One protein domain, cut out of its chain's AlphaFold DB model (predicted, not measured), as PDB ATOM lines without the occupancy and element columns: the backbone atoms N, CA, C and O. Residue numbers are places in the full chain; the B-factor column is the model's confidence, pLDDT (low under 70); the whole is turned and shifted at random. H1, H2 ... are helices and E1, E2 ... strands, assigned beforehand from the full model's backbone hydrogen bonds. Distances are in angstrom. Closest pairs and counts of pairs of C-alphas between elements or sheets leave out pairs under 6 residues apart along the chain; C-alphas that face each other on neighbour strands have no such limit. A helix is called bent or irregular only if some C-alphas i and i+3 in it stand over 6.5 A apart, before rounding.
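AT A GLANCE: This is residues 4 to 181 of the 200 residues of an uncharacterized protein of viral metagenome (UniProt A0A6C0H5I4). A strongly twisted sheet of five strands runs through the middle of the domain, with H3 over one face, H7 and H1 near the E6 and E7 end, and a small second sheet, E4 and E5, beside edge strand E2 together with H5. Two pieces stick out of this body: residues 29 to 34, of which 29 to 31 belong to H2, and residues 151 to 156, of which 155 and 156 belong to H7. The 178 printed residues hold seven named helices and seven named strands, in the order E1 H1 H2 E2 H3 E3 H4 E4 H5 E5 E6 H6 H7 E7. The large sheet is mixed, ordered E2, E1, E3, E6, E7; the small one is antiparallel, and the class is mixed, helices and strands. The whole is compact, with a radius of gyration of the C-alphas of 15.8 A, and spans 46 by 38 by 31 A.

IN THESE COORDINATES: In the large sheet, E2 is residues 50 to 54, E1 residues 4 to 8, E3 residues 73 to 78 (16.8 A), E6 residues 139 to 145 (17.9 A) and E7 residues 176 to 180. E1 begins at C-alpha 4, (34.500, -0.314, 99.238), and E7 ends at C-alpha 180, (39.524, -13.878, 88.376). E4 is residues 87 to 90 and E5 residues 126 to 129. H7, the longest helix, is residues 155 to 171, measures 24.3 A and begins at C-alpha 155, (57.148, -22.288, 91.819). H3 is residues 55 to 68, 20.9 A, and H5 residues 109 to 122, 20.6 A. The shorter helices are H1, residues 13 to 19, H2, residues 25 to 31, H4, residues 80 to 83, and H6, residues 147 to 150. H3 and H5 are irregular, but only just: C-alphas 56 and 59 are 6.6 A apart, and C-alphas 118 and 121 are 6.8 A apart.

HOW THE PARTS SIT: E1 and E3 are antiparallel inner strands, with N 5 and O 77 2.8 A apart. E2, an edge strand, is antiparallel to E1, with N 6 and O 51 2.8 A apart. E6 is antiparallel to E3, with N 74 and O 143 2.8 A apart. E7, the other edge strand, is parallel to E6 at 20 degrees, with N 142 and O 176 2.8 A apart. E6, H6, H7 and E7 form a strand-helix-strand unit, two parallel neighbour strands with helices between, and its crossover is right-handed. E2, H3 and E3 form a split unit, with E1 between its strands, also right-handed. H3 is on one face of the sheet, two layers; the C-alphas of Tyr 4 and Lys 55, closest of E1 and H3, are 6.5 A apart. H7 only grazes the sheet, with residues 161 to 169. H1 touches H7 at a steep tilt of 41 degrees, the same way, closest at the C-alphas of Leu 14 and Ile 164, 6.5 A. H6 and H7 only just touch, only at the corner, with 3 pairs of C-alphas within 8 A; Phe 149 and Leu 158 have the closest C-alphas, 6.1 A. E4 and E5 are antiparallel, with N 88 and O 128 2.9 A apart. The closest C-alphas of E2 and E5, Met 50 and Glu 126, are 5.4 A apart. H5 only grazes the large sheet, with residues 112 to 122, and H4 with residues 80 to 82; H4 and H5 are close but not clearly touching, with the C-alphas of Met 83 and Glu 109 7.0 A apart. H2 is not on the large sheet; its closest C-alpha pair with E5, Leu 25 and Phe 129, is 6.4 A apart. Every O i to N i+4 pair is within hydrogen-bond range in H1, H2 and H7, against 7 of 10 in H3 and 6 of 10 in H5; H4 and H6 are too short for such a pair.

THE WHOLE: The C-alphas farthest apart, Asn 108 and Lys 153, are 46.5 A apart. The printed part, residues 4 to 181, has no cut. The links H2 to E2 and E4 to H5 are long, 18 residues each. The mean pLDDT of the printed part is 71.6, and 72 residues are under 70, among them residues 36 to 49, 90 to 102, 113 to 126 and 146 to 157.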
ATOM      1  N   TYR A   4      33.335   0.441  98.812       83.38
ATOM      2  CA  TYR A   4      34.500  -0.314  99.238       83.38
ATOM      3  C   TYR A   4      35.775   0.467  98.965       83.38
ATOM      4  O   TYR A   4      35.860   1.217  97.991       83.38
ATOM      5  N   CYS A   5      36.772   0.256  99.812       84.00
ATOM      6  CA  CYS A   5      38.130   0.708  99.576       84.00
ATOM      7  C   CYS A   5      38.908  -0.432  98.920       84.00
ATOM      8  O   CYS A   5      39.052  -1.513  99.492       84.00
ATOM      9  N   LEU A   6      39.383  -0.198  97.707       81.06
ATOM     10  CA  LEU A   6      40.136  -1.157  96.920       81.06
ATOM     11  C   LEU A   6      41.628  -0.884  97.093       81.06
ATOM     12  O   LEU A   6      42.088   0.208  96.772       81.06
ATOM     13  N   MET A   7      42.372  -1.873  97.578       81.62
ATOM     14  CA  MET A   7      43.822  -1.805  97.740       81.62
ATOM     15  C   MET A   7      44.505  -2.727  96.735       81.62
ATOM     16  O   MET A   7      44.182  -3.916  96.645       81.62
ATOM     17  N   HIS A   8      45.464  -2.177  96.001       73.62
ATOM     18  CA  HIS A   8      46.240  -2.912  95.011       73.62
ATOM     19  C   HIS A   8      47.332  -3.733  95.705       73.62
ATOM     20  O   HIS A   8      48.112  -3.212  96.501       73.62
ATOM     21  N   SER A   9      47.389  -5.036  95.430       66.88
ATOM     22  CA  SER A   9      48.393  -5.910  96.036       66.88
ATOM     23  C   SER A   9      49.769  -5.706  95.410       66.88
ATOM     24  O   SER A   9      49.957  -6.011  94.235       66.88
ATOM     25  N   THR A  10      50.754  -5.356  96.236       64.31
ATOM     26  CA  THR A  10      52.184  -5.416  95.892       64.31
ATOM     27  C   THR A  10      52.855  -6.635  96.546       64.31
ATOM     28  O   THR A  10      52.179  -7.532  97.061       64.31
ATOM     29  N   HIS A  11      54.191  -6.685  96.554       65.69
ATOM     30  CA  HIS A  11      54.994  -7.751  97.168       65.69
ATOM     31  C   HIS A  11      54.767  -7.936  98.681       65.69
ATOM     32  O   HIS A  11      55.052  -8.997  99.227       65.69
ATOM     33  N   ASN A  12      54.200  -6.938  99.359       70.81
ATOM     34  CA  ASN A  12      54.004  -6.941 100.810       70.81
ATOM     35  C   ASN A  12      52.655  -7.529 101.260       70.81
ATOM     36  O   ASN A  12      52.372  -7.577 102.458       70.81
ATOM     37  N   THR A  13      51.793  -7.973 100.341       78.69
ATOM     38  CA  THR A  13      50.446  -8.414 100.732       78.69
ATOM     39  C   THR A  13      50.452  -9.651 101.619       78.69
ATOM     40  O   THR A  13      49.640  -9.735 102.538       78.69
ATOM     41  N   LEU A  14      51.374 -10.594 101.403       81.38
ATOM     42  CA  LEU A  14      51.492 -11.751 102.291       81.38
ATOM     43  C   LEU A  14      51.813 -11.310 103.727       81.38
ATOM     44  O   LEU A  14      51.158 -11.782 104.654       81.38
ATOM     45  N   ASP A  15      52.742 -10.370 103.906       82.56
ATOM     46  CA  ASP A  15      53.094  -9.844 105.229       82.56
ATOM     47  C   ASP A  15      51.912  -9.114 105.887       82.56
ATOM     48  O   ASP A  15      51.568  -9.396 107.036       82.56
ATOM     49  N   ILE A  16      51.196  -8.265 105.140       85.50
ATOM     50  CA  ILE A  16      49.974  -7.594 105.622       85.50
ATOM     51  C   ILE A  16      48.942  -8.613 106.107       85.50
ATOM     52  O   ILE A  16      48.383  -8.478 107.198       85.50
ATOM     53  N   LEU A  17      48.693  -9.662 105.322       88.31
ATOM     54  CA  LEU A  17      47.746 -10.703 105.700       88.31
ATOM     55  C   LEU A  17      48.246 -11.516 106.905       88.31
ATOM     56  O   LEU A  17      47.433 -11.954 107.728       88.31
ATOM     57  N   GLN A  18      49.559 -11.732 107.032       88.81
ATOM     58  CA  GLN A  18      50.157 -12.516 108.115       88.81
ATOM     59  C   GLN A  18      50.119 -11.767 109.445       88.81
ATOM     60  O   GLN A  18      49.671 -12.345 110.446       88.81
ATOM     61  N   THR A  19      50.554 -10.506 109.433       88.94
ATOM     62  CA  THR A  19      50.576  -9.602 110.588       88.94
ATOM     63  C   THR A  19      49.172  -9.139 110.964       88.94
ATOM     64  O   THR A  19      48.879  -8.956 112.145       88.94
ATOM     65  N   GLY A  20      48.286  -8.997 109.975       89.75
ATOM     66  CA  GLY A  20      46.927  -8.494 110.140       89.75
ATOM     67  C   GLY A  20      46.838  -6.977 110.258       89.75
ATOM     68  O   GLY A  20      45.824  -6.473 110.759       89.75
ATOM     69  N   TYR A  21      47.864  -6.254 109.806       88.44
ATOM     70  CA  TYR A  21      47.923  -4.798 109.871       88.44
ATOM     71  C   TYR A  21      48.310  -4.183 108.527       88.44
ATOM     72  O   TYR A  21      49.125  -4.739 107.796       88.44
ATOM     73  N   LEU A  22      47.737  -3.015 108.217       84.38
ATOM     74  CA  LEU A  22      48.248  -2.182 107.129       84.38
ATOM     75  C   LEU A  22      49.620  -1.634 107.517       84.38
ATOM     76  O   LEU A  22      49.875  -1.326 108.685       84.38
ATOM     77  N   TYR A  23      50.484  -1.480 106.522       75.69
ATOM     78  CA  TYR A  23      51.671  -0.655 106.680       75.69
ATOM     79  C   TYR A  23      51.231   0.808 106.776       75.69
ATOM     80  O   TYR A  23      50.248   1.214 106.162       75.69
ATOM     81  N   THR A  24      51.937   1.578 107.589       75.00
ATOM     82  CA  THR A  24      51.666   2.997 107.820       75.00
ATOM     83  C   THR A  24      52.878   3.801 107.400       75.00
ATOM     84  O   THR A  24      53.986   3.258 107.326       75.00
ATOM     85  N   LEU A  25      52.679   5.099 107.170       73.12
ATOM     86  CA  LEU A  25      53.792   5.999 106.874       73.12
ATOM     87  C   LEU A  25      54.859   5.936 107.981       73.12
ATOM     88  O   LEU A  25      56.041   5.796 107.683       73.12
ATOM     89  N   GLU A  26      54.424   5.933 109.244       74.50
ATOM     90  CA  GLU A  26      55.298   5.790 110.415       74.50
ATOM     91  C   GLU A  26      56.133   4.502 110.355       74.50
ATOM     92  O   GLU A  26      57.344   4.528 110.561       74.50
ATOM     93  N   LYS A  27      55.512   3.361 110.021       76.44
ATOM     94  CA  LYS A  27      56.236   2.090 109.891       76.44
ATOM     95  C   LYS A  27      57.286   2.153 108.785       76.44
ATOM     96  O   LYS A  27      58.398   1.683 109.002       76.44
ATOM     97  N   LEU A  28      56.957   2.717 107.623       74.94
ATOM     98  CA  LEU A  28      57.937   2.820 106.540       74.94
ATOM     99  C   LEU A  28      59.095   3.753 106.879       74.94
ATOM    100  O   LEU A  28      60.222   3.426 106.535       74.94
ATOM    101  N   GLN A  29      58.836   4.859 107.575       74.25
ATOM    102  CA  GLN A  29      59.889   5.764 108.043       74.25
ATOM    103  C   GLN A  29      60.773   5.120 109.121       74.25
ATOM    104  O   GLN A  29      61.967   5.396 109.179       74.25
ATOM    105  N   ASN A  30      60.219   4.234 109.952       78.19
ATOM    106  CA  ASN A  30      61.008   3.456 110.910       78.19
ATOM    107  C   ASN A  30      61.863   2.376 110.226       78.19
ATOM    108  O   ASN A  30      63.011   2.170 110.615       78.19
ATOM    109  N   ASP A  31      61.311   1.686 109.222       77.50
ATOM    110  CA  ASP A  31      62.014   0.637 108.471       77.50
ATOM    111  C   ASP A  31      63.079   1.231 107.516       77.50
ATOM    112  O   ASP A  31      64.071   0.570 107.202       77.50
ATOM    113  N   ASP A  32      62.883   2.468 107.054       74.69
ATOM    114  CA  ASP A  32      63.824   3.245 106.245       74.69
ATOM    115  C   ASP A  32      63.709   4.746 106.594       74.69
ATOM    116  O   ASP A  32      62.793   5.423 106.121       74.69
ATOM    117  N   PRO A  33      64.642   5.304 107.391       73.56
ATOM    118  CA  PRO A  33      64.618   6.717 107.783       73.56
ATOM    119  C   PRO A  33      64.694   7.712 106.619       73.56
ATOM    120  O   PRO A  33      64.348   8.879 106.795       73.56
ATOM    121  N   ASN A  34      65.136   7.273 105.437       68.38
ATOM    122  CA  ASN A  34      65.170   8.088 104.222       68.38
ATOM    123  C   ASN A  34      63.933   7.867 103.337       68.38
ATOM    124  O   ASN A  34      63.883   8.375 102.213       68.38
ATOM    125  N   PHE A  35      62.941   7.109 103.815       70.00
ATOM    126  CA  PHE A  35      61.718   6.843 103.079       70.00
ATOM    127  C   PHE A  35      60.996   8.151 102.738       70.00
ATOM    128  O   PHE A  35      60.516   8.884 103.605       70.00
ATOM    129  N   TYR A  36      60.877   8.406 101.437       62.78
ATOM    130  CA  TYR A  36      60.122   9.516 100.879       62.78
ATOM    131  C   TYR A  36      59.187   8.988  99.793       62.78
ATOM    132  O   TYR A  36      59.625   8.292  98.876       62.78
ATOM    133  N   VAL A  37      57.901   9.337  99.884       58.00
ATOM    134  CA  VAL A  37      56.837   8.811  99.009       58.00
ATOM    135  C   VAL A  37      57.127   9.082  97.523       58.00
ATOM    136  O   VAL A  37      56.886   8.210  96.697       58.00
ATOM    137  N   GLY A  38      57.764  10.210  97.177       53.25
ATOM    138  CA  GLY A  38      58.132  10.528  95.787       53.25
ATOM    139  C   GLY A  38      59.323   9.744  95.207       53.25
ATOM    140  O   GLY A  38      59.529   9.785  94.000       53.25
ATOM    141  N   ASN A  39      60.087   9.014  96.030       48.22
ATOM    142  CA  ASN A  39      61.181   8.123  95.601       48.22
ATOM    143  C   ASN A  39      60.860   6.646  95.853       48.22
ATOM    144  O   ASN A  39      61.733   5.783  95.733       48.22
ATOM    145  N   ALA A  40      59.634   6.342  96.273       50.31
ATOM    146  CA  ALA A  40      59.319   5.007  96.714       50.31
ATOM    147  C   ALA A  40      59.437   4.017  95.553       50.31
ATOM    148  O   ALA A  40      58.782   4.137  94.516       50.31
ATOM    149  N   HIS A  41      60.267   2.996  95.756       50.12
ATOM    150  CA  HIS A  41      60.198   1.789  94.955       50.12
ATOM    151  C   HIS A  41      58.766   1.257  95.073       50.12
ATOM    152  O   HIS A  41      58.339   0.867  96.164       50.12
ATOM    153  N   ILE A  42      58.040   1.275  93.951       51.09
ATOM    154  CA  ILE A  42      56.650   0.813  93.772       51.09
ATOM    155  C   ILE A  42      56.391  -0.515  94.518       51.09
ATOM    156  O   ILE A  42      55.308  -0.758  95.047       51.09
ATOM    157  N   ASP A  43      57.432  -1.334  94.657       50.62
ATOM    158  CA  ASP A  43      57.424  -2.649  95.286       50.62
ATOM    159  C   ASP A  43      57.070  -2.655  96.786       50.62
ATOM    160  O   ASP A  43      56.512  -3.645  97.269       50.62
ATOM    161  N   LYS A  44      57.338  -1.572  97.536       50.09
ATOM    162  CA  LYS A  44      57.119  -1.524  98.999       50.09
ATOM    163  C   LYS A  44      55.767  -0.941  99.431       50.09
ATOM    164  O   LYS A  44      55.497  -0.893 100.632       50.09
ATOM    165  N   LEU A  45      54.908  -0.519  98.501       54.84
ATOM    166  CA  LEU A  45      53.766   0.352  98.816       54.84
ATOM    167  C   LEU A  45      52.382  -0.262  98.550       54.84
ATOM    168  O   LEU A  45      51.603   0.295  97.784       54.84
ATOM    169  N   PRO A  46      51.994  -1.368  99.200       48.84
ATOM    170  CA  PRO A  46      50.641  -1.903  99.027       48.84
ATOM    171  C   PRO A  46      49.550  -0.979  99.593       48.84
ATOM    172  O   PRO A  46      48.408  -1.071  99.178       48.84
ATOM    173  N   TYR A  47      49.869  -0.107 100.553       54.12
ATOM    174  CA  TYR A  47      48.875   0.618 101.350       54.12
ATOM    175  C   TYR A  47      48.709   2.086 100.954       54.12
ATOM    176  O   TYR A  47      47.750   2.712 101.388       54.12
ATOM    177  N   ILE A  48      49.630   2.624 100.147       51.91
ATOM    178  CA  ILE A  48      49.531   3.993  99.634       51.91
ATOM    179  C   ILE A  48      48.424   4.053  98.574       51.91
ATOM    180  O   ILE A  48      47.654   4.998  98.563       51.91
ATOM    181  N   TYR A  49      48.237   3.000  97.770       59.25
ATOM    182  CA  TYR A  49      47.259   2.967  96.678       59.25
ATOM    183  C   TYR A  49      45.918   2.347  97.104       59.25
ATOM    184  O   TYR A  49      45.647   1.169  96.840       59.25
ATOM    185  N   MET A  50      45.071   3.138  97.766       73.44
ATOM    186  CA  MET A  50      43.723   2.728  98.169       73.44
ATOM    187  C   MET A  50      42.644   3.650  97.599       73.44
ATOM    188  O   MET A  50      42.484   4.784  98.042       73.44
ATOM    189  N   THR A  51      41.821   3.119  96.696       73.00
ATOM    190  CA  THR A  51      40.747   3.877  96.036       73.00
ATOM    191  C   THR A  51      39.380   3.544  96.628       73.00
ATOM    192  O   THR A  51      38.995   2.377  96.690       73.00
ATOM    193  N   LEU A  52      38.595   4.557  97.008       75.56
ATOM    194  CA  LEU A  52      37.179   4.384  97.358       75.56
ATOM    195  C   LEU A  52      36.323   4.286  96.087       75.56
ATOM    196  O   LEU A  52      36.384   5.160  95.223       75.56
ATOM    197  N   MET A  53      35.482   3.257  95.983       73.31
ATOM    198  CA  MET A  53      34.580   3.087  94.843       73.31
ATOM    199  C   MET A  53      33.295   2.335  95.181       73.31
ATOM    200  O   MET A  53      33.191   1.628  96.182       73.31
ATOM    201  N   LYS A  54      32.293   2.490  94.313       74.00
ATOM    202  CA  LYS A  54      31.049   1.718  94.369       74.00
ATOM    203  C   LYS A  54      31.303   0.269  93.943       74.00
ATOM    204  O   LYS A  54      32.133   0.025  93.065       74.00
ATOM    205  N   LYS A  55      30.570  -0.683  94.531       76.00
ATOM    206  CA  LYS A  55      30.753  -2.126  94.285       76.00
ATOM    207  C   LYS A  55      30.746  -2.501  92.802       76.00
ATOM    208  O   LYS A  55      31.569  -3.296  92.357       76.00
ATOM    209  N   GLU A  56      29.824  -1.938  92.030       72.69
ATOM    210  CA  GLU A  56      29.653  -2.238  90.609       72.69
ATOM    211  C   GLU A  56      30.844  -1.791  89.748       72.69
ATOM    212  O   GLU A  56      31.107  -2.396  88.708       72.69
ATOM    213  N   ASN A  57      31.617  -0.804  90.215       71.38
ATOM    214  CA  ASN A  57      32.778  -0.280  89.499       71.38
ATOM    215  C   ASN A  57      34.046  -1.120  89.722       71.38
ATOM    216  O   ASN A  57      34.983  -1.021  88.930       71.38
ATOM    217  N   ILE A  58      34.072  -1.988  90.742       75.00
ATOM    218  CA  ILE A  58      35.239  -2.822  91.084       75.00
ATOM    219  C   ILE A  58      35.648  -3.705  89.898       75.00
ATOM    220  O   ILE A  58      36.812  -3.718  89.509       75.00
ATOM    221  N   LYS A  59      34.682  -4.363  89.241       73.25
ATOM    222  CA  LYS A  59      34.950  -5.227  88.073       73.25
ATOM    223  C   LYS A  59      35.522  -4.463  86.874       73.25
ATOM    224  O   LYS A  59      36.304  -5.008  86.090       73.25
ATOM    225  N   VAL A  60      35.103  -3.209  86.706       71.00
ATOM    226  CA  VAL A  60      35.595  -2.334  85.633       71.00
ATOM    227  C   VAL A  60      37.040  -1.936  85.927       71.00
ATOM    228  O   VAL A  60      37.900  -2.094  85.061       71.00
ATOM    229  N   MET A  61      37.322  -1.520  87.166       71.00
ATOM    230  CA  MET A  61      38.666  -1.176  87.642       71.00
ATOM    231  C   MET A  61      39.653  -2.338  87.478       71.00
ATOM    232  O   MET A  61      40.728  -2.182  86.906       71.00
ATOM    233  N   GLU A  62      39.252  -3.523  87.918       70.69
ATOM    234  CA  GLU A  62      39.963  -4.786  87.734       70.69
ATOM    235  C   GLU A  62      40.381  -5.030  86.281       70.69
ATOM    236  O   GLU A  62      41.522  -5.393  85.977       70.69
ATOM    237  N   SER A  63      39.454  -4.817  85.356       65.88
ATOM    238  CA  SER A  63      39.688  -5.080  83.940       65.88
ATOM    239  C   SER A  63      40.610  -4.039  83.292       65.88
ATOM    240  O   SER A  63      41.419  -4.387  82.425       65.88
ATOM    241  N   ILE A  64      40.513  -2.780  83.733       62.31
ATOM    242  CA  ILE A  64      41.392  -1.681  83.319       62.31
ATOM    243  C   ILE A  64      42.805  -1.942  83.825       62.31
ATOM    244  O   ILE A  64      43.728  -2.057  83.022       62.31
ATOM    245  N   ASN A  65      42.981  -2.095  85.138       60.38
ATOM    246  CA  ASN A  65      44.305  -2.237  85.731       60.38
ATOM    247  C   ASN A  65      45.023  -3.475  85.233       60.38
ATOM    248  O   ASN A  65      46.193  -3.351  84.930       60.38
ATOM    249  N   HIS A  66      44.353  -4.611  85.013       58.44
ATOM    250  CA  HIS A  66      45.006  -5.777  84.401       58.44
ATOM    251  C   HIS A  66      45.713  -5.456  83.064       58.44
ATOM    252  O   HIS A  66      46.640  -6.157  82.656       58.44
ATOM    253  N   SER A  67      45.273  -4.405  82.369       50.44
ATOM    254  CA  SER A  67      45.850  -3.949  81.103       50.44
ATOM    255  C   SER A  67      47.001  -2.942  81.270       50.44
ATOM    256  O   SER A  67      47.779  -2.788  80.331       50.44
ATOM    257  N   PHE A  68      47.125  -2.278  82.427       47.19
ATOM    258  CA  PHE A  68      48.086  -1.187  82.682       47.19
ATOM    259  C   PHE A  68      49.097  -1.490  83.794       47.19
ATOM    260  O   PHE A  68      50.265  -1.130  83.694       47.19
ATOM    261  N   CYS A  69      48.643  -2.140  84.854       50.44
ATOM    262  CA  CYS A  69      49.407  -2.514  86.026       50.44
ATOM    263  C   CYS A  69      49.393  -4.042  86.093       50.44
ATOM    264  O   CYS A  69      48.346  -4.678  85.982       50.44
ATOM    265  N   TYR A  70      50.551  -4.667  86.272       53.66
ATOM    266  CA  TYR A  70      50.641  -6.115  86.479       53.66
ATOM    267  C   TYR A  70      50.119  -6.517  87.871       53.66
ATOM    268  O   TYR A  70      50.689  -7.400  88.504       53.66
ATOM    269  N   ASP A  71      49.070  -5.854  88.360       59.09
ATOM    270  CA  ASP A  71      48.457  -6.082  89.656       59.09
ATOM    271  C   ASP A  71      47.694  -7.394  89.605       59.09
ATOM    272  O   ASP A  71      46.851  -7.646  88.739       59.09
ATOM    273  N   ASN A  72      48.028  -8.252  90.554       69.25
ATOM    274  CA  ASN A  72      47.644  -9.651  90.509       69.25
ATOM    275  C   ASN A  72      46.649 -10.042  91.599       69.25
ATOM    276  O   ASN A  72      46.101 -11.146  91.580       69.25
ATOM    277  N   MET A  73      46.412  -9.139  92.545       78.69
ATOM    278  CA  MET A  73      45.460  -9.323  93.622       78.69
ATOM    279  C   MET A  73      44.951  -7.963  94.108       78.69
ATOM    280  O   MET A  73      45.670  -6.967  94.067       78.69
ATOM    281  N   TYR A  74      43.719  -7.941  94.593       82.88
ATOM    282  CA  TYR A  74      43.114  -6.793  95.249       82.88
ATOM    283  C   TYR A  74      42.608  -7.204  96.624       82.88
ATOM    284  O   TYR A  74      41.948  -8.239  96.756       82.88
ATOM    285  N   LEU A  75      42.895  -6.384  97.634       88.19
ATOM    286  CA  LEU A  75      42.220  -6.468  98.927       88.19
ATOM    287  C   LEU A  75      41.076  -5.454  98.935       88.19
ATOM    288  O   LEU A  75      41.282  -4.276  98.640       88.19
ATOM    289  N   ILE A  76      39.873  -5.912  99.262       88.88
ATOM    290  CA  ILE A  76      38.657  -5.099  99.244       88.88
ATOM    291  C   ILE A  76      38.187  -4.894 100.677       88.88
ATOM    292  O   ILE A  76      37.803  -5.843 101.367       88.88
ATOM    293  N   PHE A  77      38.202  -3.645 101.120       90.25
ATOM    294  CA  PHE A  77      37.833  -3.232 102.467       90.25
ATOM    295  C   PHE A  77      36.486  -2.512 102.491       90.25
ATOM    296  O   PHE A  77      36.066  -1.895 101.516       90.25
ATOM    297  N   ASP A  78      35.821  -2.560 103.638       90.19
ATOM    298  CA  ASP A  78      34.685  -1.705 103.965       90.19
ATOM    299  C   ASP A  78      35.096  -0.224 103.956       90.19
ATOM    300  O   ASP A  78      36.142   0.124 104.507       90.19
ATOM    301  N   SER A  79      34.254   0.654 103.404       85.50
ATOM    302  CA  SER A  79      34.479   2.110 103.444       85.50
ATOM    303  C   SER A  79      34.630   2.689 104.859       85.50
ATOM    304  O   SER A  79      35.303   3.707 105.028       85.50
ATOM    305  N   LYS A  80      34.118   1.999 105.893       88.50
ATOM    306  CA  LYS A  80      34.368   2.340 107.306       88.50
ATOM    307  C   LYS A  80      35.848   2.406 107.671       88.50
ATOM    308  O   LYS A  80      36.189   3.064 108.645       88.50
ATOM    309  N   LEU A  81      36.731   1.759 106.910       88.94
ATOM    310  CA  LEU A  81      38.175   1.885 107.093       88.94
ATOM    311  C   LEU A  81      38.631   3.351 107.051       88.94
ATOM    312  O   LEU A  81      39.420   3.755 107.899       88.94
ATOM    313  N   LEU A  82      38.113   4.133 106.100       84.38
ATOM    314  CA  LEU A  82      38.454   5.549 105.939       84.38
ATOM    315  C   LEU A  82      37.697   6.453 106.916       84.38
ATOM    316  O   LEU A  82      38.186   7.520 107.254       84.38
ATOM    317  N   MET A  83      36.513   6.040 107.372       84.56
ATOM    318  CA  MET A  83      35.740   6.815 108.351       84.56
ATOM    319  C   MET A  83      36.297   6.668 109.769       84.56
ATOM    320  O   MET A  83      36.328   7.621 110.535       84.56
ATOM    321  N   ASP A  84      36.749   5.467 110.123       87.81
ATOM    322  CA  ASP A  84      37.229   5.165 111.471       87.81
ATOM    323  C   ASP A  84      38.676   5.629 111.712       87.81
ATOM    324  O   ASP A  84      39.154   5.570 112.846       87.81
ATOM    325  N   ASN A  85      39.417   6.002 110.660       86.00
ATOM    326  CA  ASN A  85      40.852   6.263 110.741       86.00
ATOM    327  C   ASN A  85      41.228   7.528 109.984       86.00
ATOM    328  O   ASN A  85      40.866   7.690 108.825       86.00
ATOM    329  N   LYS A  86      42.047   8.372 110.615       83.81
ATOM    330  CA  LYS A  86      42.610   9.556 109.963       83.81
ATOM    331  C   LYS A  86      43.586   9.151 108.869       83.81
ATOM    332  O   LYS A  86      44.448   8.292 109.086       83.81
ATOM    333  N   PHE A  87      43.486   9.819 107.732       81.06
ATOM    334  CA  PHE A  87      44.359   9.589 106.593       81.06
ATOM    335  C   PHE A  87      44.651  10.893 105.860       81.06
ATOM    336  O   PHE A  87      43.978  11.904 106.050       81.06
ATOM    337  N   ASN A  88      45.679  10.862 105.031       76.69
ATOM    338  CA  ASN A  88      45.954  11.900 104.055       76.69
ATOM    339  C   ASN A  88      45.622  11.357 102.657       76.69
ATOM    340  O   ASN A  88      45.861  10.179 102.394       76.69
ATOM    341  N   ILE A  89      45.042  12.191 101.795       71.94
ATOM    342  CA  ILE A  89      44.824  11.877 100.388       71.94
ATOM    343  C   ILE A  89      45.884  12.571  99.535       71.94
ATOM    344  O   ILE A  89      46.012  13.795  99.536       71.94
ATOM    345  N   ASN A  90      46.631  11.784  98.770       65.69
ATOM    346  CA  ASN A  90      47.543  12.315  97.772       65.69
ATOM    347  C   ASN A  90      46.881  12.280  96.386       65.69
ATOM    348  O   ASN A  90      46.356  11.249  95.955       65.69
ATOM    349  N   SER A  91      46.879  13.432  95.711       55.41
ATOM    350  CA  SER A  91      46.303  13.638  94.376       55.41
ATOM    351  C   SER A  91      47.253  13.273  93.237       55.41
ATOM    352  O   SER A  91      46.837  13.239  92.078       55.41
ATOM    353  N   HIS A  92      48.533  13.035  93.540       53.09
ATOM    354  CA  HIS A  92      49.574  12.808  92.547       53.09
ATOM    355  C   HIS A  92      50.280  11.473  92.759       53.09
ATOM    356  O   HIS A  92      50.850  11.218  93.810       53.09
ATOM    357  N   TRP A  93      50.340  10.683  91.686       49.00
ATOM    358  CA  TRP A  93      50.882   9.318  91.637       49.00
ATOM    359  C   TRP A  93      52.359   9.161  92.054       49.00
ATOM    360  O   TRP A  93      52.817   8.056  92.328       49.00
ATOM    361  N   TYR A  94      53.117  10.261  92.041       44.72
ATOM    362  CA  TYR A  94      54.562  10.302  92.314       44.72
ATOM    363  C   TYR A  94      54.970  11.518  93.160       44.72
ATOM    364  O   TYR A  94      56.132  11.921  93.177       44.72
ATOM    365  N   GLY A  95      54.011  12.136  93.849       45.09
ATOM    366  CA  GLY A  95      54.284  13.244  94.757       45.09
ATOM    367  C   GLY A  95      54.527  12.733  96.168       45.09
ATOM    368  O   GLY A  95      53.810  11.855  96.638       45.09
ATOM    369  N   GLY A  96      55.495  13.313  96.880       46.03
ATOM    370  CA  GLY A  96      55.372  13.356  98.335       46.03
ATOM    371  C   GLY A  96      54.085  14.090  98.723       46.03
ATOM    372  O   GLY A  96      53.542  14.822  97.891       46.03
ATOM    373  N   PRO A  97      53.580  13.907  99.951       48.09
ATOM    374  CA  PRO A  97      52.439  14.679 100.400       48.09
ATOM    375  C   PRO A  97      52.750  16.176 100.268       48.09
ATOM    376  O   PRO A  97      53.726  16.655 100.849       48.09
ATOM    377  N   ASP A  98      51.977  16.893  99.452       51.03
ATOM    378  CA  ASP A  98      52.159  18.332  99.271       51.03
ATOM    379  C   ASP A  98      51.864  19.059 100.591       51.03
ATOM    380  O   ASP A  98      51.080  18.579 101.414       51.03
ATOM    381  N   LYS A  99      52.482  20.221 100.824       46.53
ATOM    382  CA  LYS A  99      52.326  20.943 102.105       46.53
ATOM    383  C   LYS A  99      50.888  21.411 102.367       46.53
ATOM    384  O   LYS A  99      50.535  21.638 103.521       46.53
ATOM    385  N   ASP A 100      50.080  21.493 101.315       48.22
ATOM    386  CA  ASP A 100      48.669  21.884 101.352       48.22
ATOM    387  C   ASP A 100      47.711  20.689 101.529       48.22
ATOM    388  O   ASP A 100      46.491  20.842 101.443       48.22
ATOM    389  N   GLN A 101      48.231  19.481 101.774       57.00
ATOM    390  CA  GLN A 101      47.391  18.303 101.949       57.00
ATOM    391  C   GLN A 101      46.657  18.299 103.292       57.00
ATOM    392  O   GLN A 101      47.237  18.402 104.376       57.00
ATOM    393  N   GLN A 102      45.340  18.140 103.204       64.50
ATOM    394  CA  GLN A 102      44.446  18.105 104.346       64.50
ATOM    395  C   GLN A 102      44.455  16.707 104.975       64.50
ATOM    396  O   GLN A 102      44.155  15.713 104.315       64.50
ATOM    397  N   ILE A 103      44.743  16.626 106.279       71.81
ATOM    398  CA  ILE A 103      44.422  15.423 107.052       71.81
ATOM    399  C   ILE A 103      42.901  15.305 107.089       71.81
ATOM    400  O   ILE A 103      42.210  16.189 107.603       71.81
ATOM    401  N   ILE A 104      42.392  14.204 106.550       74.25
ATOM    402  CA  ILE A 104      40.970  13.900 106.535       74.25
ATOM    403  C   ILE A 104      40.641  13.156 107.823       74.25
ATOM    404  O   ILE A 104      41.198  12.098 108.124       74.25
ATOM    405  N   ASP A 105      39.722  13.737 108.581       77.88
ATOM    406  CA  ASP A 105      39.169  13.184 109.808       77.88
ATOM    407  C   ASP A 105      37.656  13.397 109.755       77.88
ATOM    408  O   ASP A 105      37.158  14.496 110.002       77.88
ATOM    409  N   THR A 106      36.924  12.377 109.308       69.31
ATOM    410  CA  THR A 106      35.472  12.465 109.153       69.31
ATOM    411  C   THR A 106      34.779  11.177 109.565       69.31
ATOM    412  O   THR A 106      35.044  10.103 109.035       69.31
ATOM    413  N   ASN A 107      33.800  11.317 110.457       68.19
ATOM    414  CA  ASN A 107      32.860  10.251 110.803       68.19
ATOM    415  C   ASN A 107      31.616  10.264 109.892       68.19
ATOM    416  O   ASN A 107      30.663   9.523 110.131       68.19
ATOM    417  N   ASN A 108      31.594  11.130 108.870       68.56
ATOM    418  CA  ASN A 108      30.460  11.339 107.979       68.56
ATOM    419  C   ASN A 108      30.772  10.839 106.562       68.56
ATOM    420  O   ASN A 108      31.596  11.403 105.839       68.56
ATOM    421  N   GLU A 109      30.042   9.810 106.133       66.00
ATOM    422  CA  GLU A 109      30.182   9.194 104.809       66.00
ATOM    423  C   GLU A 109      29.898  10.177 103.652       66.00
ATOM    424  O   GLU A 109      30.474  10.059 102.568       66.00
ATOM    425  N   THR A 110      29.015  11.159 103.869       64.31
ATOM    426  CA  THR A 110      28.660  12.175 102.861       64.31
ATOM    427  C   THR A 110      29.818  13.139 102.617       64.31
ATOM    428  O   THR A 110      30.082  13.512 101.474       64.31
ATOM    429  N   ASP A 111      30.535  13.510 103.675       72.12
ATOM    430  CA  ASP A 111      31.683  14.413 103.581       72.12
ATOM    431  C   ASP A 111      32.891  13.683 102.994       72.12
ATOM    432  O   ASP A 111      33.577  14.230 102.135       72.12
ATOM    433  N   LEU A 112      33.080  12.408 103.355       72.81
ATOM    434  CA  LEU A 112      34.115  11.554 102.773       72.81
ATOM    435  C   LEU A 112      34.019  11.509 101.240       72.81
ATOM    436  O   LEU A 112      35.029  11.620 100.552       72.81
ATOM    437  N   LEU A 113      32.804  11.393 100.694       66.50
ATOM    438  CA  LEU A 113      32.601  11.414  99.246       66.50
ATOM    439  C   LEU A 113      32.967  12.755  98.618       66.50
ATOM    440  O   LEU A 113      33.691  12.757  97.632       66.50
ATOM    441  N   LYS A 114      32.497  13.873  99.179       66.44
ATOM    442  CA  LYS A 114      32.802  15.212  98.648       66.44
ATOM    443  C   LYS A 114      34.296  15.509  98.657       66.44
ATOM    444  O   LYS A 114      34.778  16.227  97.793       66.44
ATOM    445  N   ILE A 115      35.012  14.963  99.636       67.88
ATOM    446  CA  ILE A 115      36.461  15.108  99.747       67.88
ATOM    447  C   ILE A 115      37.173  14.239  98.704       67.88
ATOM    448  O   ILE A 115      38.151  14.679  98.122       67.88
ATOM    449  N   ILE A 116      36.690  13.022  98.441       64.81
ATOM    450  CA  ILE A 116      37.339  12.056  97.536       64.81
ATOM    451  C   ILE A 116      36.979  12.289  96.061       64.81
ATOM    452  O   ILE A 116      37.801  12.025  95.181       64.81
ATOM    453  N   GLU A 117      35.762  12.751  95.776       63.31
ATOM    454  CA  GLU A 117      35.213  12.933  94.427       63.31
ATOM    455  C   GLU A 117      36.094  13.821  93.526       63.31
ATOM    456  O   GLU A 117      36.399  13.365  92.421       63.31
ATOM    457  N   PRO A 118      36.629  14.975  93.977       57.22
ATOM    458  CA  PRO A 118      37.562  15.788  93.189       57.22
ATOM    459  C   PRO A 118      38.832  15.048  92.752       57.22
ATOM    460  O   PRO A 118      39.441  15.397  91.745       57.22
ATOM    461  N   TYR A 119      39.232  14.009  93.484       52.16
ATOM    462  CA  TYR A 119      40.418  13.207  93.175       52.16
ATOM    463  C   TYR A 119      40.065  11.919  92.399       52.16
ATOM    464  O   TYR A 119      40.910  11.291  91.763       52.16
ATOM    465  N   SER A 120      38.779  11.552  92.355       50.72
ATOM    466  CA  SER A 120      38.287  10.314  91.731       50.72
ATOM    467  C   SER A 120      38.449  10.242  90.204       50.72
ATOM    468  O   SER A 120      38.344   9.152  89.634       50.72
ATOM    469  N   HIS A 121      38.789  11.361  89.550       46.47
ATOM    470  CA  HIS A 121      39.037  11.449  88.106       46.47
ATOM    471  C   HIS A 121      40.157  10.517  87.602       46.47
ATOM    472  O   HIS A 121      40.207  10.225  86.407       46.47
ATOM    473  N   TYR A 122      41.008   9.989  88.492       48.94
ATOM    474  CA  TYR A 122      42.169   9.175  88.113       48.94
ATOM    475  C   TYR A 122      42.138   7.716  88.578       48.94
ATOM    476  O   TYR A 122      43.145   7.023  88.450       48.94
ATOM    477  N   LEU A 123      41.005   7.211  89.091       50.25
ATOM    478  CA  LEU A 123      40.877   5.849  89.651       50.25
ATOM    479  C   LEU A 123      41.866   5.515  90.787       50.25
ATOM    480  O   LEU A 123      41.875   4.384  91.273       50.25
ATOM    481  N   LYS A 124      42.718   6.448  91.213       55.66
ATOM    482  CA  LYS A 124      43.872   6.187  92.074       55.66
ATOM    483  C   LYS A 124      44.047   7.363  93.018       55.66
ATOM    484  O   LYS A 124      44.856   8.247  92.776       55.66
ATOM    485  N   ASN A 125      43.238   7.358  94.070       58.19
ATOM    486  CA  ASN A 125      43.497   8.201  95.226       58.19
ATOM    487  C   ASN A 125      44.413   7.426  96.150       58.19
ATOM    488  O   ASN A 125      44.199   6.234  96.374       58.19
ATOM    489  N   GLU A 126      45.442   8.082  96.658       65.62
ATOM    490  CA  GLU A 126      46.365   7.446  97.579       65.62
ATOM    491  C   GLU A 126      45.986   7.811  99.011       65.62
ATOM    492  O   GLU A 126      46.160   8.958  99.417       65.62
ATOM    493  N   CYS A 127      45.431   6.860  99.766       75.19
ATOM    494  CA  CYS A 127      45.083   7.078 101.169       75.19
ATOM    495  C   CYS A 127      46.250   6.643 102.061       75.19
ATOM    496  O   CYS A 127      46.526   5.456 102.219       75.19
ATOM    497  N   LEU A 128      46.916   7.612 102.678       76.25
ATOM    498  CA  LEU A 128      48.042   7.409 103.581       76.25
ATOM    499  C   LEU A 128      47.575   7.407 105.033       76.25
ATOM    500  O   LEU A 128      47.153   8.435 105.560       76.25
ATOM    501  N   PHE A 129      47.695   6.261 105.697       79.75
ATOM    502  CA  PHE A 129      47.373   6.132 107.114       79.75
ATOM    503  C   PHE A 129      48.594   6.380 108.000       79.75
ATOM    504  O   PHE A 129      49.700   5.897 107.737       79.75
ATOM    505  N   PHE A 130      48.360   7.103 109.091       75.31
ATOM    506  CA  PHE A 130      49.389   7.447 110.071       75.31
ATOM    507  C   PHE A 130      49.485   6.411 111.190       75.31
ATOM    508  O   PHE A 130      50.578   6.044 111.601       75.31
ATOM    509  N   ASN A 131      48.340   5.892 111.631       78.81
ATOM    510  CA  ASN A 131      48.252   4.971 112.758       78.81
ATOM    511  C   ASN A 131      48.158   3.522 112.296       78.81
ATOM    512  O   ASN A 131      47.647   3.227 111.216       78.81
ATOM    513  N   LYS A 132      48.600   2.597 113.152       83.94
ATOM    514  CA  LYS A 132      48.496   1.153 112.920       83.94
ATOM    515  C   LYS A 132      47.030   0.714 112.825       83.94
ATOM    516  O   LYS A 132      46.286   0.835 113.796       83.94
ATOM    517  N   ILE A 133      46.635   0.123 111.692       86.81
ATOM    518  CA  ILE A 133      45.248  -0.306 111.443       86.81
ATOM    519  C   ILE A 133      45.153  -1.817 111.296       86.81
ATOM    520  O   ILE A 133      45.845  -2.409 110.468       86.81
ATOM    521  N   SER A 134      44.260  -2.446 112.067       91.25
ATOM    522  CA  SER A 134      43.958  -3.872 111.918       91.25
ATOM    523  C   SER A 134      43.047  -4.121 110.718       91.25
ATOM    524  O   SER A 134      41.892  -3.691 110.703       91.25
ATOM    525  N   ILE A 135      43.529  -4.890 109.739       90.12
ATOM    526  CA  ILE A 135      42.770  -5.171 108.512       90.12
ATOM    527  C   ILE A 135      41.570  -6.080 108.756       90.12
ATOM    528  O   ILE A 135      40.577  -5.994 108.041       90.12
ATOM    529  N   LYS A 136      41.628  -6.942 109.778       91.69
ATOM    530  CA  LYS A 136      40.597  -7.956 110.045       91.69
ATOM    531  C   LYS A 136      39.214  -7.349 110.296       91.69
ATOM    532  O   LYS A 136      38.212  -7.986 109.988       91.69
ATOM    533  N   LYS A 137      39.160  -6.131 110.843       91.44
ATOM    534  CA  LYS A 137      37.910  -5.396 111.084       91.44
ATOM    535  C   LYS A 137      37.230  -4.954 109.780       91.44
ATOM    536  O   LYS A 137      36.007  -4.857 109.744       91.44
ATOM    537  N   TYR A 138      38.011  -4.696 108.730       92.25
ATOM    538  CA  TYR A 138      37.545  -3.996 107.531       92.25
ATOM    539  C   TYR A 138      37.572  -4.844 106.265       92.25
ATOM    540  O   TYR A 138      36.795  -4.576 105.357       92.25
ATOM    541  N   LEU A 139      38.452  -5.840 106.177       93.06
ATOM    542  CA  LEU A 139      38.614  -6.677 104.992       93.06
ATOM    543  C   LEU A 139      37.326  -7.471 104.729       93.06
ATOM    544  O   LEU A 139      36.798  -8.121 105.631       93.06
ATOM    545  N   LYS A 140      36.819  -7.395 103.497       93.25
ATOM    546  CA  LYS A 140      35.571  -8.038 103.061       93.25
ATOM    547  C   LYS A 140      35.817  -9.092 102.004       93.25
ATOM    548  O   LYS A 140      35.289 -10.192 102.117       93.25
ATOM    549  N   GLU A 141      36.600  -8.751 100.990       92.56
ATOM    550  CA  GLU A 141      36.802  -9.606  99.825       92.56
ATOM    551  C   GLU A 141      38.276  -9.560  99.408       92.56
ATOM    552  O   GLU A 141      38.970  -8.560  99.611       92.56
ATOM    553  N   ILE A 142      38.770 -10.652  98.833       89.00
ATOM    554  CA  ILE A 142      40.081 -10.724  98.188       89.00
ATOM    555  C   ILE A 142      39.885 -11.267  96.794       89.00
ATOM    556  O   ILE A 142      39.326 -12.346  96.600       89.00
ATOM    557  N   HIS A 143      40.355 -10.509  95.820       86.75
ATOM    558  CA  HIS A 143      40.219 -10.848  94.418       86.75
ATOM    559  C   HIS A 143      41.597 -11.191  93.861       86.75
ATOM    560  O   HIS A 143      42.495 -10.362  93.917       86.75
ATOM    561  N   ILE A 144      41.789 -12.410  93.349       81.12
ATOM    562  CA  ILE A 144      43.095 -12.930  92.915       81.12
ATOM    563  C   ILE A 144      43.031 -13.324  91.442       81.12
ATOM    564  O   ILE A 144      42.183 -14.121  91.045       81.12
ATOM    565  N   TYR A 145      43.947 -12.816  90.624       76.69
ATOM    566  CA  TYR A 145      44.016 -13.158  89.206       76.69
ATOM    567  C   TYR A 145      44.743 -14.482  89.001       76.69
ATOM    568  O   TYR A 145      45.890 -14.643  89.405       76.69
ATOM    569  N   ILE A 146      44.116 -15.419  88.289       69.50
ATOM    570  CA  ILE A 146      44.725 -16.724  87.988       69.50
ATOM    571  C   ILE A 146      45.956 -16.596  87.075       69.50
ATOM    572  O   ILE A 146      46.889 -17.393  87.156       69.50
ATOM    573  N   ASP A 147      45.982 -15.553  86.239       62.88
ATOM    574  CA  ASP A 147      47.074 -15.258  85.307       62.88
ATOM    575  C   ASP A 147      48.386 -14.870  85.988       62.88
ATOM    576  O   ASP A 147      49.454 -14.994  85.380       62.88
ATOM    577  N   TYR A 148      48.303 -14.438  87.247       54.94
ATOM    578  CA  TYR A 148      49.454 -14.142  88.092       54.94
ATOM    579  C   TYR A 148      50.435 -15.316  88.144       54.94
ATOM    580  O   TYR A 148      51.649 -15.142  88.057       54.94
ATOM    581  N   PHE A 149      49.896 -16.534  88.203       55.19
ATOM    582  CA  PHE A 149      50.680 -17.747  88.412       55.19
ATOM    583  C   PHE A 149      51.034 -18.453  87.104       55.19
ATOM    584  O   PHE A 149      52.049 -19.142  87.017       55.19
ATOM    585  N   THR A 150      50.217 -18.278  86.064       50.69
ATOM    586  CA  THR A 150      50.383 -19.008  84.800       50.69
ATOM    587  C   THR A 150      51.435 -18.383  83.885       50.69
ATOM    588  O   THR A 150      52.120 -19.122  83.177       50.69
ATOM    589  N   LYS A 151      51.618 -17.053  83.907       50.66
ATOM    590  CA  LYS A 151      52.584 -16.370  83.022       50.66
ATOM    591  C   LYS A 151      54.037 -16.483  83.476       50.66
ATOM    592  O   LYS A 151      54.918 -16.424  82.624       50.66
ATOM    593  N   ARG A 152      54.304 -16.659  84.776       51.94
ATOM    594  CA  ARG A 152      55.683 -16.697  85.296       51.94
ATOM    595  C   ARG A 152      56.268 -18.094  85.501       51.94
ATOM    596  O   ARG A 152      57.476 -18.177  85.657       51.94
ATOM    597  N   LYS A 153      55.473 -19.179  85.456       50.88
ATOM    598  CA  LYS A 153      55.927 -20.573  85.722       50.88
ATOM    599  C   LYS A 153      56.868 -20.696  86.939       50.88
ATOM    600  O   LYS A 153      57.682 -21.614  87.005       50.88
ATOM    601  N   ASP A 154      56.757 -19.780  87.893       53.41
ATOM    602  CA  ASP A 154      57.652 -19.701  89.034       53.41
ATOM    603  C   ASP A 154      56.981 -20.403  90.214       53.41
ATOM    604  O   ASP A 154      55.875 -20.044  90.635       53.41
ATOM    605  N   ILE A 155      57.632 -21.452  90.715       56.66
ATOM    606  CA  ILE A 155      57.148 -22.288  91.819       56.66
ATOM    607  C   ILE A 155      56.906 -21.435  93.075       56.66
ATOM    608  O   ILE A 155      55.999 -21.741  93.856       56.66
ATOM    609  N   ILE A 156      57.667 -20.347  93.240       58.00
ATOM    610  CA  ILE A 156      57.572 -19.430  94.381       58.00
ATOM    611  C   ILE A 156      56.180 -18.789  94.445       58.00
ATOM    612  O   ILE A 156      55.516 -18.872  95.478       58.00
ATOM    613  N   HIS A 157      55.670 -18.270  93.326       65.00
ATOM    614  CA  HIS A 157      54.360 -17.614  93.298       65.00
ATOM    615  C   HIS A 157      53.203 -18.593  93.551       65.00
ATOM    616  O   HIS A 157      52.233 -18.257  94.228       65.00
ATOM    617  N   LEU A 158      53.300 -19.841  93.079       70.19
ATOM    618  CA  LEU A 158      52.273 -20.850  93.365       70.19
ATOM    619  C   LEU A 158      52.211 -21.203  94.861       70.19
ATOM    620  O   LEU A 158      51.130 -21.488  95.383       70.19
ATOM    621  N   LYS A 159      53.357 -21.199  95.553       77.44
ATOM    622  CA  LYS A 159      53.403 -21.385  97.006       77.44
ATOM    623  C   LYS A 159      52.753 -20.199  97.723       77.44
ATOM    624  O   LYS A 159      51.854 -20.424  98.528       77.44
ATOM    625  N   GLU A 160      53.122 -18.969  97.363       75.75
ATOM    626  CA  GLU A 160      52.531 -17.745  97.929       75.75
ATOM    627  C   GLU A 160      51.003 -17.725  97.792       75.75
ATOM    628  O   GLU A 160      50.299 -17.414  98.748       75.75
ATOM    629  N   PHE A 161      50.466 -18.140  96.640       78.75
ATOM    630  CA  PHE A 161      49.020 -18.276  96.435       78.75
ATOM    631  C   PHE A 161      48.348 -19.185  97.462       78.75
ATOM    632  O   PHE A 161      47.319 -18.839  98.046       78.75
ATOM    633  N   ARG A 162      48.919 -20.380  97.655       82.38
ATOM    634  CA  ARG A 162      48.389 -21.382  98.583       82.38
ATOM    635  C   ARG A 162      48.470 -20.874 100.013       82.38
ATOM    636  O   ARG A 162      47.513 -21.058 100.763       82.38
ATOM    637  N   ASP A 163      49.572 -20.214 100.355       85.56
ATOM    638  CA  ASP A 163      49.782 -19.618 101.669       85.56
ATOM    639  C   ASP A 163      48.758 -18.506 101.931       85.56
ATOM    640  O   ASP A 163      48.143 -18.499 102.995       85.56
ATOM    641  N   ILE A 164      48.479 -17.644 100.946       85.38
ATOM    642  CA  ILE A 164      47.421 -16.627 101.028       85.38
ATOM    643  C   ILE A 164      46.057 -17.287 101.240       85.38
ATOM    644  O   ILE A 164      45.390 -16.978 102.223       85.38
ATOM    645  N   ILE A 165      45.635 -18.225 100.382       87.00
ATOM    646  CA  ILE A 165      44.320 -18.879 100.522       87.00
ATOM    647  C   ILE A 165      44.175 -19.538 101.895       87.00
ATOM    648  O   ILE A 165      43.151 -19.370 102.562       87.00
ATOM    649  N   LYS A 166      45.202 -20.273 102.335       89.88
ATOM    650  CA  LYS A 166      45.219 -20.925 103.645       89.88
ATOM    651  C   LYS A 166      45.061 -19.899 104.767       89.88
ATOM    652  O   LYS A 166      44.195 -20.054 105.622       89.88
ATOM    653  N   LEU A 167      45.848 -18.829 104.721       91.62
ATOM    654  CA  LEU A 167      45.836 -17.761 105.712       91.62
ATOM    655  C   LEU A 167      44.473 -17.066 105.807       91.62
ATOM    656  O   LEU A 167      44.010 -16.784 106.915       91.62
ATOM    657  N   ILE A 168      43.807 -16.829 104.674       90.31
ATOM    658  CA  ILE A 168      42.454 -16.259 104.634       90.31
ATOM    659  C   ILE A 168      41.438 -17.201 105.268       90.31
ATOM    660  O   ILE A 168      40.719 -16.791 106.182       90.31
ATOM    661  N   ASN A 169      41.447 -18.473 104.880       89.12
ATOM    662  CA  ASN A 169      40.546 -19.474 105.448       89.12
ATOM    663  C   ASN A 169      40.749 -19.656 106.966       89.12
ATOM    664  O   ASN A 169      39.784 -19.857 107.705       89.12
ATOM    665  N   GLU A 170      41.989 -19.554 107.452       91.31
ATOM    666  CA  GLU A 170      42.319 -19.736 108.870       91.31
ATOM    667  C   GLU A 170      42.025 -18.490 109.719       91.31
ATOM    668  O   GLU A 170      41.374 -18.588 110.766       91.31
ATOM    669  N   LYS A 171      42.498 -17.309 109.294       92.50
ATOM    670  CA  LYS A 171      42.484 -16.084 110.116       92.50
ATOM    671  C   LYS A 171      41.317 -15.136 109.815       92.50
ATOM    672  O   LYS A 171      40.949 -14.344 110.695       92.50
ATOM    673  N   TYR A 172      40.718 -15.239 108.627       92.19
ATOM    674  CA  TYR A 172      39.764 -14.278 108.065       92.19
ATOM    675  C   TYR A 172      38.471 -14.956 107.576       92.19
ATOM    676  O   TYR A 172      38.014 -14.719 106.466       92.19
ATOM    677  N   ARG A 173      37.839 -15.774 108.430       84.56
ATOM    678  CA  ARG A 173      36.675 -16.633 108.094       84.56
ATOM    679  C   ARG A 173      35.485 -15.956 107.391       84.56
ATOM    680  O   ARG A 173      34.700 -16.651 106.762       84.56
ATOM    681  N   ASN A 174      35.340 -14.636 107.510       88.06
ATOM    682  CA  ASN A 174      34.243 -13.869 106.907       88.06
ATOM    683  C   ASN A 174      34.659 -13.107 105.637       88.06
ATOM    684  O   ASN A 174      33.888 -12.286 105.146       88.06
ATOM    685  N   VAL A 175      35.877 -13.331 105.142       93.06
ATOM    686  CA  VAL A 175      36.401 -12.702 103.929       93.06
ATOM    687  C   VAL A 175      36.153 -13.624 102.743       93.06
ATOM    688  O   VAL A 175      36.557 -14.788 102.766       93.06
ATOM    689  N   SER A 176      35.493 -13.118 101.702       92.31
ATOM    690  CA  SER A 176      35.283 -13.875 100.468       92.31
ATOM    691  C   SER A 176      36.555 -13.900  99.619       92.31
ATOM    692  O   SER A 176      37.303 -12.925  99.555       92.31
ATOM    693  N   ILE A 177      36.799 -15.021  98.939       90.62
ATOM    694  CA  ILE A 177      37.884 -15.155  97.959       90.62
ATOM    695  C   ILE A 177      37.252 -15.281  96.575       90.62
ATOM    696  O   ILE A 177      36.437 -16.174  96.341       90.62
ATOM    697  N   ASN A 178      37.651 -14.413  95.653       88.69
ATOM    698  CA  ASN A 178      37.202 -14.412  94.267       88.69
ATOM    699  C   ASN A 178      38.398 -14.629  93.332       88.69
ATOM    700  O   ASN A 178      39.358 -13.863  93.349       88.69
ATOM    701  N   ILE A 179      38.354 -15.678  92.510       83.38
ATOM    702  CA  ILE A 179      39.433 -16.005  91.571       83.38
ATOM    703  C   ILE A 179      39.040 -15.512  90.176       83.38
ATOM    704  O   ILE A 179      38.079 -15.998  89.579       83.38
ATOM    705  N   ILE A 180      39.806 -14.564  89.638       76.31
ATOM    706  CA  ILE A 180      39.524 -13.878  88.376       76.31
ATOM    707  C   ILE A 180      40.316 -14.522  87.233       76.31
ATOM    708  O   ILE A 180      41.536 -14.672  87.301       76.31
ATOM    709  N   ASN A 181      39.626 -14.858  86.139       70.81
ATOM    710  CA  ASN A 181      40.243 -15.303  84.889       70.81
ATOM    711  C   ASN A 181      40.259 -14.159  83.864       70.81
ATOM    712  O   ASN A 181      39.210 -13.701  83.411       70.81
TER     713      ASN A 181